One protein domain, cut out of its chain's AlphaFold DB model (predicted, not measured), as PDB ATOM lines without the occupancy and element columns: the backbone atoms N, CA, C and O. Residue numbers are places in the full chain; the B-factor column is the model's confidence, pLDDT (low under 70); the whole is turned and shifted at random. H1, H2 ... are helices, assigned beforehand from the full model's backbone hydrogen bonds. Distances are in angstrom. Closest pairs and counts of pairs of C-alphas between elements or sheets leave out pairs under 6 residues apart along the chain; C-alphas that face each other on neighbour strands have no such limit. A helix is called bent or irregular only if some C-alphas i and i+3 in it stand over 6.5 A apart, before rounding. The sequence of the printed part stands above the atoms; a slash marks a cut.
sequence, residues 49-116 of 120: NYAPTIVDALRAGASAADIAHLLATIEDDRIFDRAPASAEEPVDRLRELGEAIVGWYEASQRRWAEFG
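Overview. This is residues 49 to 116 of the 120 residues of an uncharacterized protein of Mycolicibacterium hodleri (UniProt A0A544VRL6). A helical hairpin, H1 and H2, stands with its turn end on one long helix, H3, which passes beneath it at a steep tilt to H2; residues 107 to 116, of which 107 to 115 belong to H3, stick out free and lengthen the model. The 68 printed residues hold three named helices, H1, H2 and H3 in that order, and no named strand; the class is all helix. The whole is elongated, spanning 44 by 22 by 16 A, and only just loose, close to compact, with a radius of gyration of the C-alphas of 13.3 A.

Arrangement. Begin with H1, residues 49 to 59, and H2, residues 64 to 80: they form a helical hairpin, at a shallow tilt of 21 degrees, opposite ways. They touch, H2 with residues 67 to 70 alone; their closest C-alphas are those of Ile 54 and Ile 67, 7.2 A apart. Next find H3, residues 89 to 115, which touches H2 with residues 90 to 102 alone, at a steep tilt of 63 degrees, opposite ways; the closest C-alphas, of Ala 64 and Gly 98, are 4.4 A apart. H1 and H3 are close but not clearly touching, about perpendicular at 73 degrees, and their closest C-alphas, of Leu 58 and Val 102, are 7.2 A apart. Of the O i to N i+4 pairs, 6 of 7 in H1, 12 of 13 in H2 and 21 of 23 in H3 are within hydrogen-bond range.

Along the chain. Find C-alpha 49 at (150.799, 137.225, 166.949); from there H1 runs 17.0 A to C-alpha 59. H2 runs 22.6 A from C-alpha 64 at (141.382, 154.116, 161.324). H3 runs 39.4 A from C-alpha 89 to C-alpha 115 at (123.216, 136.288, 166.247), with a kink of 43 degrees near residue 96. H3 is irregular, with C-alphas 93 and 96 7.3 A apart; H1 and H2 are only just irregular, with C-alphas 49 and 52 6.8 A apart and C-alphas 77 and 80 6.52 A apart.

Size, cuts and confidence. The two C-alphas farthest apart, of Ala 83 and Phe 115, are 44.2 A apart. The printed part has no cut; the link from H1 to H2 is tight and that from H2 to H3 short. Look to residues 84 to 90 for pLDDT under 70; the mean of the printed part is 90.7.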
ATOM      1  N   ASN A  49     150.193 136.597 165.772       93.25
ATOM      2  CA  ASN A  49     150.799 137.225 166.949       93.25
ATOM      3  C   ASN A  49     150.533 138.738 167.053       93.25
ATOM      4  O   ASN A  49     150.727 139.316 168.122       93.25
ATOM      5  N   TYR A  50     150.080 139.389 165.977       95.56
ATOM      6  CA  TYR A  50     149.755 140.820 165.977       95.56
ATOM      7  C   TYR A  50     148.286 141.102 166.303       95.56
ATOM      8  O   TYR A  50     147.955 142.209 166.733       95.56
ATOM      9  N   ALA A  51     147.409 140.103 166.159       96.31
ATOM     10  CA  ALA A  51     145.975 140.251 166.391       96.31
ATOM     11  C   ALA A  51     145.637 140.770 167.811       96.31
ATOM     12  O   ALA A  51     144.836 141.705 167.899       96.31
ATOM     13  N   PRO A  52     146.281 140.297 168.906       96.25
ATOM     14  CA  PRO A  52     146.049 140.840 170.249       96.25
ATOM     15  C   PRO A  52     146.377 142.334 170.372       96.25
ATOM     16  O   PRO A  52     145.595 143.106 170.914       96.25
ATOM     17  N   THR A  53     147.506 142.778 169.811       97.19
ATOM     18  CA  THR A  53     147.907 144.195 169.869       97.19
ATOM     19  C   THR A  53     146.920 145.093 169.124       97.19
ATOM     20  O   THR A  53     146.593 146.181 169.595       97.19
ATOM     21  N   ILE A  54     146.420 144.637 167.975       97.94
ATOM     22  CA  ILE A  54     145.467 145.395 167.161       97.94
ATOM     23  C   ILE A  54     144.104 145.479 167.858       97.94
ATOM     24  O   ILE A  54     143.524 146.564 167.922       97.94
ATOM     25  N   VAL A  55     143.592 144.375 168.419       97.69
ATOM     26  CA  VAL A  55     142.304 144.415 169.133       97.69
ATOM     27  C   VAL A  55     142.377 145.251 170.407       97.69
ATOM     28  O   VAL A  55     141.415 145.947 170.726       97.69
ATOM     29  N   ASP A  56     143.509 145.261 171.109       97.56
ATOM     30  CA  ASP A  56     143.680 146.109 172.291       97.56
ATOM     31  C   ASP A  56     143.672 147.601 171.928       97.56
ATOM     32  O   ASP A  56     143.051 148.400 172.632       97.56
ATOM     33  N   ALA A  57     144.260 147.981 170.788       98.00
ATOM     34  CA  ALA A  57     144.150 149.343 170.264       98.00
ATOM     35  C   ALA A  57     142.691 149.703 169.920       98.00
ATOM     36  O   ALA A  57     142.204 150.769 170.301       98.00
ATOM     37  N   LEU A  58     141.957 148.797 169.268       98.19
ATOM     38  CA  LEU A  58     140.538 148.990 168.944       98.19
ATOM     39  C   LEU A  58     139.665 149.132 170.202       98.19
ATOM     40  O   LEU A  58     138.807 150.012 170.266       98.19
ATOM     41  N   ARG A  59     139.915 148.321 171.238       96.00
ATOM     42  CA  ARG A  59     139.253 148.425 172.552       96.00
ATOM     43  C   ARG A  59     139.528 149.763 173.234       96.00
ATOM     44  O   ARG A  59     138.652 150.283 173.920       96.00
ATOM     45  N   ALA A  60     140.715 150.329 173.024       96.88
ATOM     46  CA  ALA A  60     141.081 151.655 173.509       96.88
ATOM     47  C   ALA A  60     140.490 152.810 172.670       96.88
ATOM     48  O   ALA A  60     140.697 153.972 173.016       96.88
ATOM     49  N   GLY A  61     139.742 152.515 171.600       97.31
ATOM     50  CA  GLY A  61     139.105 153.519 170.748       97.31
ATOM     51  C   GLY A  61     140.001 154.063 169.635       97.31
ATOM     52  O   GLY A  61     139.784 155.189 169.190       97.31
ATOM     53  N   ALA A  62     141.002 153.294 169.194       97.69
ATOM     54  CA  ALA A  62     141.859 153.662 168.070       97.69
ATOM     55  C   ALA A  62     141.043 153.980 166.807       97.69
ATOM     56  O   ALA A  62     140.146 153.231 166.410       97.69
ATOM     57  N   SER A  63     141.387 155.089 166.154       97.38
ATOM     58  CA  SER A  63     140.821 155.470 164.864       97.38
ATOM     59  C   SER A  63     141.422 154.649 163.717       97.38
ATOM     60  O   SER A  63     142.443 153.978 163.867       97.38
ATOM     61  N   ALA A  64     140.832 154.748 162.524       96.69
ATOM     62  CA  ALA A  64     141.382 154.116 161.324       96.69
ATOM     63  C   ALA A  64     142.828 154.563 161.028       96.69
ATOM     64  O   ALA A  64     143.647 153.747 160.607       96.69
ATOM     65  N   ALA A  65     143.147 155.835 161.290       95.31
ATOM     66  CA  ALA A  65     144.497 156.370 161.138       95.31
ATOM     67  C   ALA A  65     145.463 155.759 162.162       95.31
ATOM     68  O   ALA A  65     146.565 155.364 161.792       95.31
ATOM     69  N   ASP A  66     145.035 155.603 163.420       96.38
ATOM     70  CA  ASP A  66     145.851 154.967 164.463       96.38
ATOM     71  C   ASP A  66     146.151 153.501 164.122       96.38
ATOM     72  O   ASP A  66     147.277 153.041 164.305       96.38
ATOM     73  N   ILE A  67     145.172 152.772 163.571       97.81
ATOM     74  CA  ILE A  67     145.371 151.389 163.113       97.81
ATOM     75  C   ILE A  67     146.318 151.331 161.910       97.81
ATOM     76  O   ILE A  67     147.212 150.487 161.887       97.81
ATOM     77  N   ALA A  68     146.170 152.224 160.929       96.12
ATOM     78  CA  ALA A  68     147.083 152.292 159.789       96.12
ATOM     79  C   ALA A  68     148.527 152.591 160.234       96.12
ATOM     80  O   ALA A  68     149.461 151.923 159.786       96.12
ATOM     81  N   HIS A  69     148.705 153.528 161.171       94.75
ATOM     82  CA  HIS A  69     149.994 153.804 161.805       94.75
ATOM     83  C   HIS A  69     150.550 152.586 162.541       94.75
ATOM     84  O   HIS A  69     151.711 152.241 162.346       94.75
ATOM     85  N   LEU A  70     149.735 151.905 163.350       95.44
ATOM     86  CA  LEU A  70     150.155 150.713 164.084       95.44
ATOM     87  C   LEU A  70     150.653 149.612 163.138       95.44
ATOM     88  O   LEU A  70     151.703 149.024 163.381       95.44
ATOM     89  N   LEU A  71     149.923 149.348 162.052       95.88
ATOM     90  CA  LEU A  71     150.323 148.368 161.042       95.88
ATOM     91  C   LEU A  71     151.645 148.760 160.371       95.88
ATOM     92  O   LEU A  71     152.533 147.917 160.267       95.88
ATOM     93  N   ALA A  72     151.815 150.033 159.993       93.50
ATOM     94  CA  ALA A  72     153.069 150.536 159.431       93.50
ATOM     95  C   ALA A  72     154.250 150.350 160.399       93.50
ATOM     96  O   ALA A  72     155.311 149.876 159.999       93.50
ATOM     97  N   THR A  73     154.055 150.664 161.683       92.25
ATOM     98  CA  THR A  73     155.074 150.453 162.719       92.25
ATOM     99  C   THR A  73     155.426 148.977 162.870       92.25
ATOM    100  O   THR A  73     156.596 148.646 163.010       92.25
ATOM    101  N   ILE A  74     154.448 148.066 162.820       93.38
ATOM    102  CA  ILE A  74     154.739 146.629 162.889       93.38
ATOM    103  C   ILE A  74     155.546 146.176 161.666       93.38
ATOM    104  O   ILE A  74     156.492 145.403 161.826       93.38
ATOM    105  N   GLU A  75     155.199 146.649 160.467       92.75
ATOM    106  CA  GLU A  75     155.964 146.341 159.258       92.75
ATOM    107  C   GLU A  75     157.423 146.779 159.382       92.75
ATOM    108  O   GLU A  75     158.324 145.973 159.154       92.75
ATOM    109  N   ASP A  76     157.664 148.030 159.764       89.31
ATOM    110  CA  ASP A  76     159.021 148.565 159.843       89.31
ATOM    111  C   ASP A  76     159.810 147.945 161.004       89.31
ATOM    112  O   ASP A  76     160.887 147.401 160.771       89.31
ATOM    113  N   ASP A  77     159.261 147.918 162.220       87.00
ATOM    114  CA  ASP A  77     160.017 147.517 163.412       87.00
ATOM    115  C   ASP A  77     160.157 145.996 163.564       87.00
ATOM    116  O   ASP A  77     161.136 145.516 164.134       87.00
ATOM    117  N   ARG A  78     159.148 145.216 163.146       85.12
ATOM    118  CA  ARG A  78     159.068 143.781 163.485       85.12
ATOM    119  C   ARG A  78     159.191 142.845 162.294       85.12
ATOM    120  O   ARG A  78     159.521 141.683 162.509       85.12
ATOM    121  N   ILE A  79     158.899 143.316 161.084       86.19
ATOM    122  CA  ILE A  79     158.911 142.483 159.874       86.19
ATOM    123  C   ILE A  79     160.143 142.787 159.023       86.19
ATOM    124  O   ILE A  79     160.867 141.870 158.640       86.19
ATOM    125  N   PHE A  80     160.399 144.065 158.735       88.50
ATOM    126  CA  PHE A  80     161.474 144.477 157.833       88.50
ATOM    127  C   PHE A  80     162.727 145.012 158.536       88.50
ATOM    128  O   PHE A  80     163.735 145.194 157.854       88.50
ATOM    129  N   ASP A  81     162.676 145.252 159.851       85.94
ATOM    130  CA  ASP A  81     163.770 145.839 160.648       85.94
ATOM    131  C   ASP A  81     164.317 147.133 160.011       85.94
ATOM    132  O   ASP A  81     165.515 147.321 159.780       85.94
ATOM    133  N   ARG A  82     163.395 148.024 159.633       80.62
ATOM    134  CA  ARG A  82     163.685 149.320 159.014       80.62
ATOM    135  C   ARG A  82     163.450 150.432 160.019       80.62
ATOM    136  O   ARG A  82     162.562 150.360 160.857       80.62
ATOM    137  N   ALA A  83     164.221 151.509 159.885       73.06
ATOM    138  CA  ALA A  83     163.874 152.752 160.558       73.06
ATOM    139  C   ALA A  83     162.481 153.207 160.086       73.06
ATOM    140  O   ALA A  83     162.203 153.077 158.888       73.06
ATOM    141  N   PRO A  84     161.642 153.764 160.979       65.44
ATOM    142  CA  PRO A  84     160.313 154.223 160.609       65.44
ATOM    143  C   PRO A  84     160.439 155.213 159.453       65.44
ATOM    144  O   PRO A  84     161.200 156.187 159.540       65.44
ATOM    145  N   ALA A  85     159.733 154.951 158.352       59.84
ATOM    146  CA  ALA A  85     159.707 155.901 157.246       59.84
ATOM    147  C   ALA A  85     159.133 157.249 157.724       59.84
ATOM    148  O   ALA A  85     158.482 157.336 158.769       59.84
ATOM    149  N   SER A  86     159.344 158.326 156.954       62.12
ATOM    150  CA  SER A  86     158.598 159.571 157.179       62.12
ATOM    151  C   SER A  86     157.111 159.231 157.278       62.12
ATOM    152  O   SER A  86     156.582 158.596 156.366       62.12
ATOM    153  N   ALA A  87     156.477 159.617 158.386       60.38
ATOM    154  CA  ALA A  87     155.233 159.031 158.891       60.38
ATOM    155  C   ALA A  87     154.017 159.078 157.942       60.38
ATOM    156  O   ALA A  87     152.987 158.506 158.269       60.38
ATOM    157  N   GLU A  88     154.113 159.755 156.800       64.44
ATOM    158  CA  GLU A  88     152.998 160.003 155.886       64.44
ATOM    159  C   GLU A  88     152.817 158.872 154.846       64.44
ATOM    160  O   GLU A  88     151.715 158.348 154.700       64.44
ATOM    161  N   GLU A  89     153.882 158.400 154.180       68.94
ATOM    162  CA  GLU A  89     153.750 157.455 153.046       68.94
ATOM    163  C   GLU A  89     153.226 156.047 153.414       68.94
ATOM    164  O   GLU A  89     152.300 155.556 152.756       68.94
ATOM    165  N   PRO A  90     153.768 155.350 154.437       68.56
ATOM    166  CA  PRO A  90     153.297 154.006 154.789       68.56
ATOM    167  C   PRO A  90     151.845 153.985 155.274       68.56
ATOM    168  O   PRO A  90     151.140 152.991 155.100       68.56
ATOM    169  N   VAL A  91     151.403 155.089 155.875       78.12
ATOM    170  CA  VAL A  91     150.087 155.236 156.500       78.12
ATOM    171  C   VAL A  91     149.017 155.455 155.448       78.12
ATOM    172  O   VAL A  91     147.963 154.828 155.525       78.12
ATOM    173  N   ASP A  92     149.309 156.248 154.417       85.38
ATOM    174  CA  ASP A  92     148.393 156.450 153.296       85.38
ATOM    175  C   ASP A  92     148.071 155.133 152.578       85.38
ATOM    176  O   ASP A  92     146.904 154.862 152.281       85.38
ATOM    177  N   ARG A  93     149.075 154.263 152.370       89.19
ATOM    178  CA  ARG A  93     148.869 152.921 151.790       89.19
ATOM    179  C   ARG A  93     147.952 152.053 152.657       89.19
ATOM    180  O   ARG A  93     147.172 151.265 152.127       89.19
ATOM    181  N   LEU A  94     148.058 152.173 153.979       95.19
ATOM    182  CA  LEU A  94     147.324 151.346 154.940       95.19
ATOM    183  C   LEU A  94     145.996 151.968 155.392       95.19
ATOM    184  O   LEU A  94     145.240 151.312 156.106       95.19
ATOM    185  N   ARG A  95     145.666 153.186 154.948       94.38
ATOM    186  CA  ARG A  95     144.453 153.911 155.354       94.38
ATOM    187  C   ARG A  95     143.178 153.108 155.103       94.38
ATOM    188  O   ARG A  95     142.373 152.937 156.013       94.38
ATOM    189  N   GLU A  96     143.014 152.565 153.897       96.56
ATOM    190  CA  GLU A  96     141.829 151.765 153.540       96.56
ATOM    191  C   GLU A  96     141.728 150.469 154.358       96.56
ATOM    192  O   GLU A  96     140.632 149.990 154.663       96.56
ATOM    193  N   LEU A  97     142.871 149.889 154.733       97.44
ATOM    194  CA  LEU A  97     142.908 148.716 155.598       97.44
ATOM    195  C   LEU A  97     142.557 149.082 157.045       97.44
ATOM    196  O   LEU A  97     141.777 148.365 157.669       97.44
ATOM    197  N   GLY A  98     143.059 150.208 157.554       97.81
ATOM    198  CA  GLY A  98     142.686 150.742 158.864       97.81
ATOM    199  C   GLY A  98     141.183 151.001 158.969       97.81
ATOM    200  O   GLY A  98     140.543 150.546 159.917       97.81
ATOM    201  N   GLU A  99     140.589 151.638 157.956       98.12
ATOM    202  CA  GLU A  99     139.136 151.846 157.860       98.12
ATOM    203  C   GLU A  99     138.375 150.518 157.860       98.12
ATOM    204  O   GLU A  99     137.383 150.357 158.576       98.12
ATOM    205  N   ALA A 100     138.858 149.535 157.097       98.19
ATOM    206  CA  ALA A 100     138.227 148.228 157.039       98.19
ATOM    207  C   ALA A 100     138.313 147.452 158.359       98.19
ATOM    208  O   ALA A 100     137.351 146.771 158.706       98.19
ATOM    209  N   ILE A 101     139.427 147.540 159.089       98.50
ATOM    210  CA  ILE A 101     139.596 146.884 160.391       98.50
ATOM    211  C   ILE A 101     138.676 147.527 161.432       98.50
ATOM    212  O   ILE A 101     137.991 146.806 162.153       98.50
ATOM    213  N   VAL A 102     138.590 148.859 161.482       98.38
ATOM    214  CA  VAL A 102     137.662 149.550 162.394       98.38
ATOM    215  C   VAL A 102     136.208 149.216 162.050       98.38
ATOM    216  O   VAL A 102     135.433 148.829 162.924       98.38
ATOM    217  N   GLY A 103     135.841 149.275 160.767       98.19
ATOM    218  CA  GLY A 103     134.496 148.915 160.314       98.19
ATOM    219  C   GLY A 103     134.144 147.452 160.602       98.19
ATOM    220  O   GLY A 103     133.024 147.156 161.024       98.19
ATOM    221  N   TRP A 104     135.103 146.539 160.425       97.94
ATOM    222  CA  TRP A 104     134.959 145.137 160.814       97.94
ATOM    223  C   TRP A 104     134.753 144.989 162.321       97.94
ATOM    224  O   TRP A 104     133.830 144.290 162.724       97.94
ATOM    225  N   TYR A 105     135.557 145.658 163.150       98.06
ATOM    226  CA  TYR A 105     135.496 145.541 164.606       98.06
ATOM    227  C   TYR A 105     134.106 145.880 165.152       98.06
ATOM    228  O   TYR A 105     133.545 145.138 165.961       98.06
ATOM    229  N   GLU A 106     133.511 146.972 164.673       96.25
ATOM    230  CA  GLU A 106     132.153 147.349 165.062       96.25
ATOM    231  C   GLU A 106     131.098 146.380 164.515       96.25
ATOM    232  O   GLU A 106     130.169 145.990 165.224       96.25
ATOM    233  N   ALA A 107     131.210 145.999 163.239       96.12
ATOM    234  CA  ALA A 107     130.227 145.138 162.590       96.12
ATOM    235  C   ALA A 107     130.236 143.711 163.156       96.12
ATOM    236  O   ALA A 107     129.167 143.134 163.345       96.12
ATOM    237  N   SER A 108     131.418 143.167 163.450       95.75
ATOM    238  CA  SER A 108     131.608 141.833 164.024       95.75
ATOM    239  C   SER A 108     131.013 141.750 165.426       95.75
ATOM    240  O   SER A 108     130.214 140.855 165.693       95.75
ATOM    241  N   GLN A 109     131.287 142.735 166.290       94.50
ATOM    242  CA  GLN A 109     130.691 142.790 167.628       94.50
ATOM    243  C   GLN A 109     129.167 142.924 167.578       94.50
ATOM    244  O   GLN A 109     128.470 142.190 168.276       94.50
ATOM    245  N   ARG A 110     128.629 143.813 166.725       94.25
ATOM    246  CA  ARG A 110     127.169 143.951 166.552       94.25
ATOM    247  C   ARG A 110     126.533 142.643 166.088       94.25
ATOM    248  O   ARG A 110     125.534 142.213 166.651       94.25
ATOM    249  N   ARG A 111     127.134 141.996 165.087       93.62
ATOM    250  CA  ARG A 111     126.670 140.713 164.545       93.62
ATOM    251  C   ARG A 111     126.705 139.607 165.597       93.62
ATOM    252  O   ARG A 111     125.742 138.859 165.694       93.62
ATOM    253  N   TRP A 112     127.782 139.503 166.372       94.00
ATOM    254  CA  TRP A 112     127.892 138.513 167.444       94.00
ATOM    255  C   TRP A 112     126.865 138.762 168.551       94.00
ATOM    256  O   TRP A 112     126.221 137.823 169.005       94.00
ATOM    257  N   ALA A 113     126.634 140.021 168.928       90.75
ATOM    258  CA  ALA A 113     125.607 140.365 169.909       90.75
ATOM    259  C   ALA A 113     124.182 140.034 169.420       90.75
ATOM    260  O   ALA A 113     123.324 139.682 170.225       90.75
ATOM    261  N   GLU A 114     123.921 140.140 168.113       92.62
ATOM    262  CA  GLU A 114     122.603 139.869 167.522       92.62
ATOM    263  C   GLU A 114     122.357 138.376 167.249       92.62
ATOM    264  O   GLU A 114     121.253 137.879 167.470       92.62
ATOM    265  N   PHE A 115     123.373 137.649 166.775       90.81
ATOM    266  CA  PHE A 115     123.216 136.288 166.247       90.81
ATOM    267  C   PHE A 115     124.036 135.221 166.982       90.81
ATOM    268  O   PHE A 115     123.891 134.036 166.679       90.81
ATOM    269  N   GLY A 116     124.874 135.612 167.940       87.50
ATOM    270  CA  GLY A 116     125.835 134.730 168.596       87.50
ATOM    271  C   GLY A 116     127.076 134.436 167.738       87.50
ATOM    272  O   GLY A 116     127.291 135.060 166.690       87.50
TER     273      GLY A 116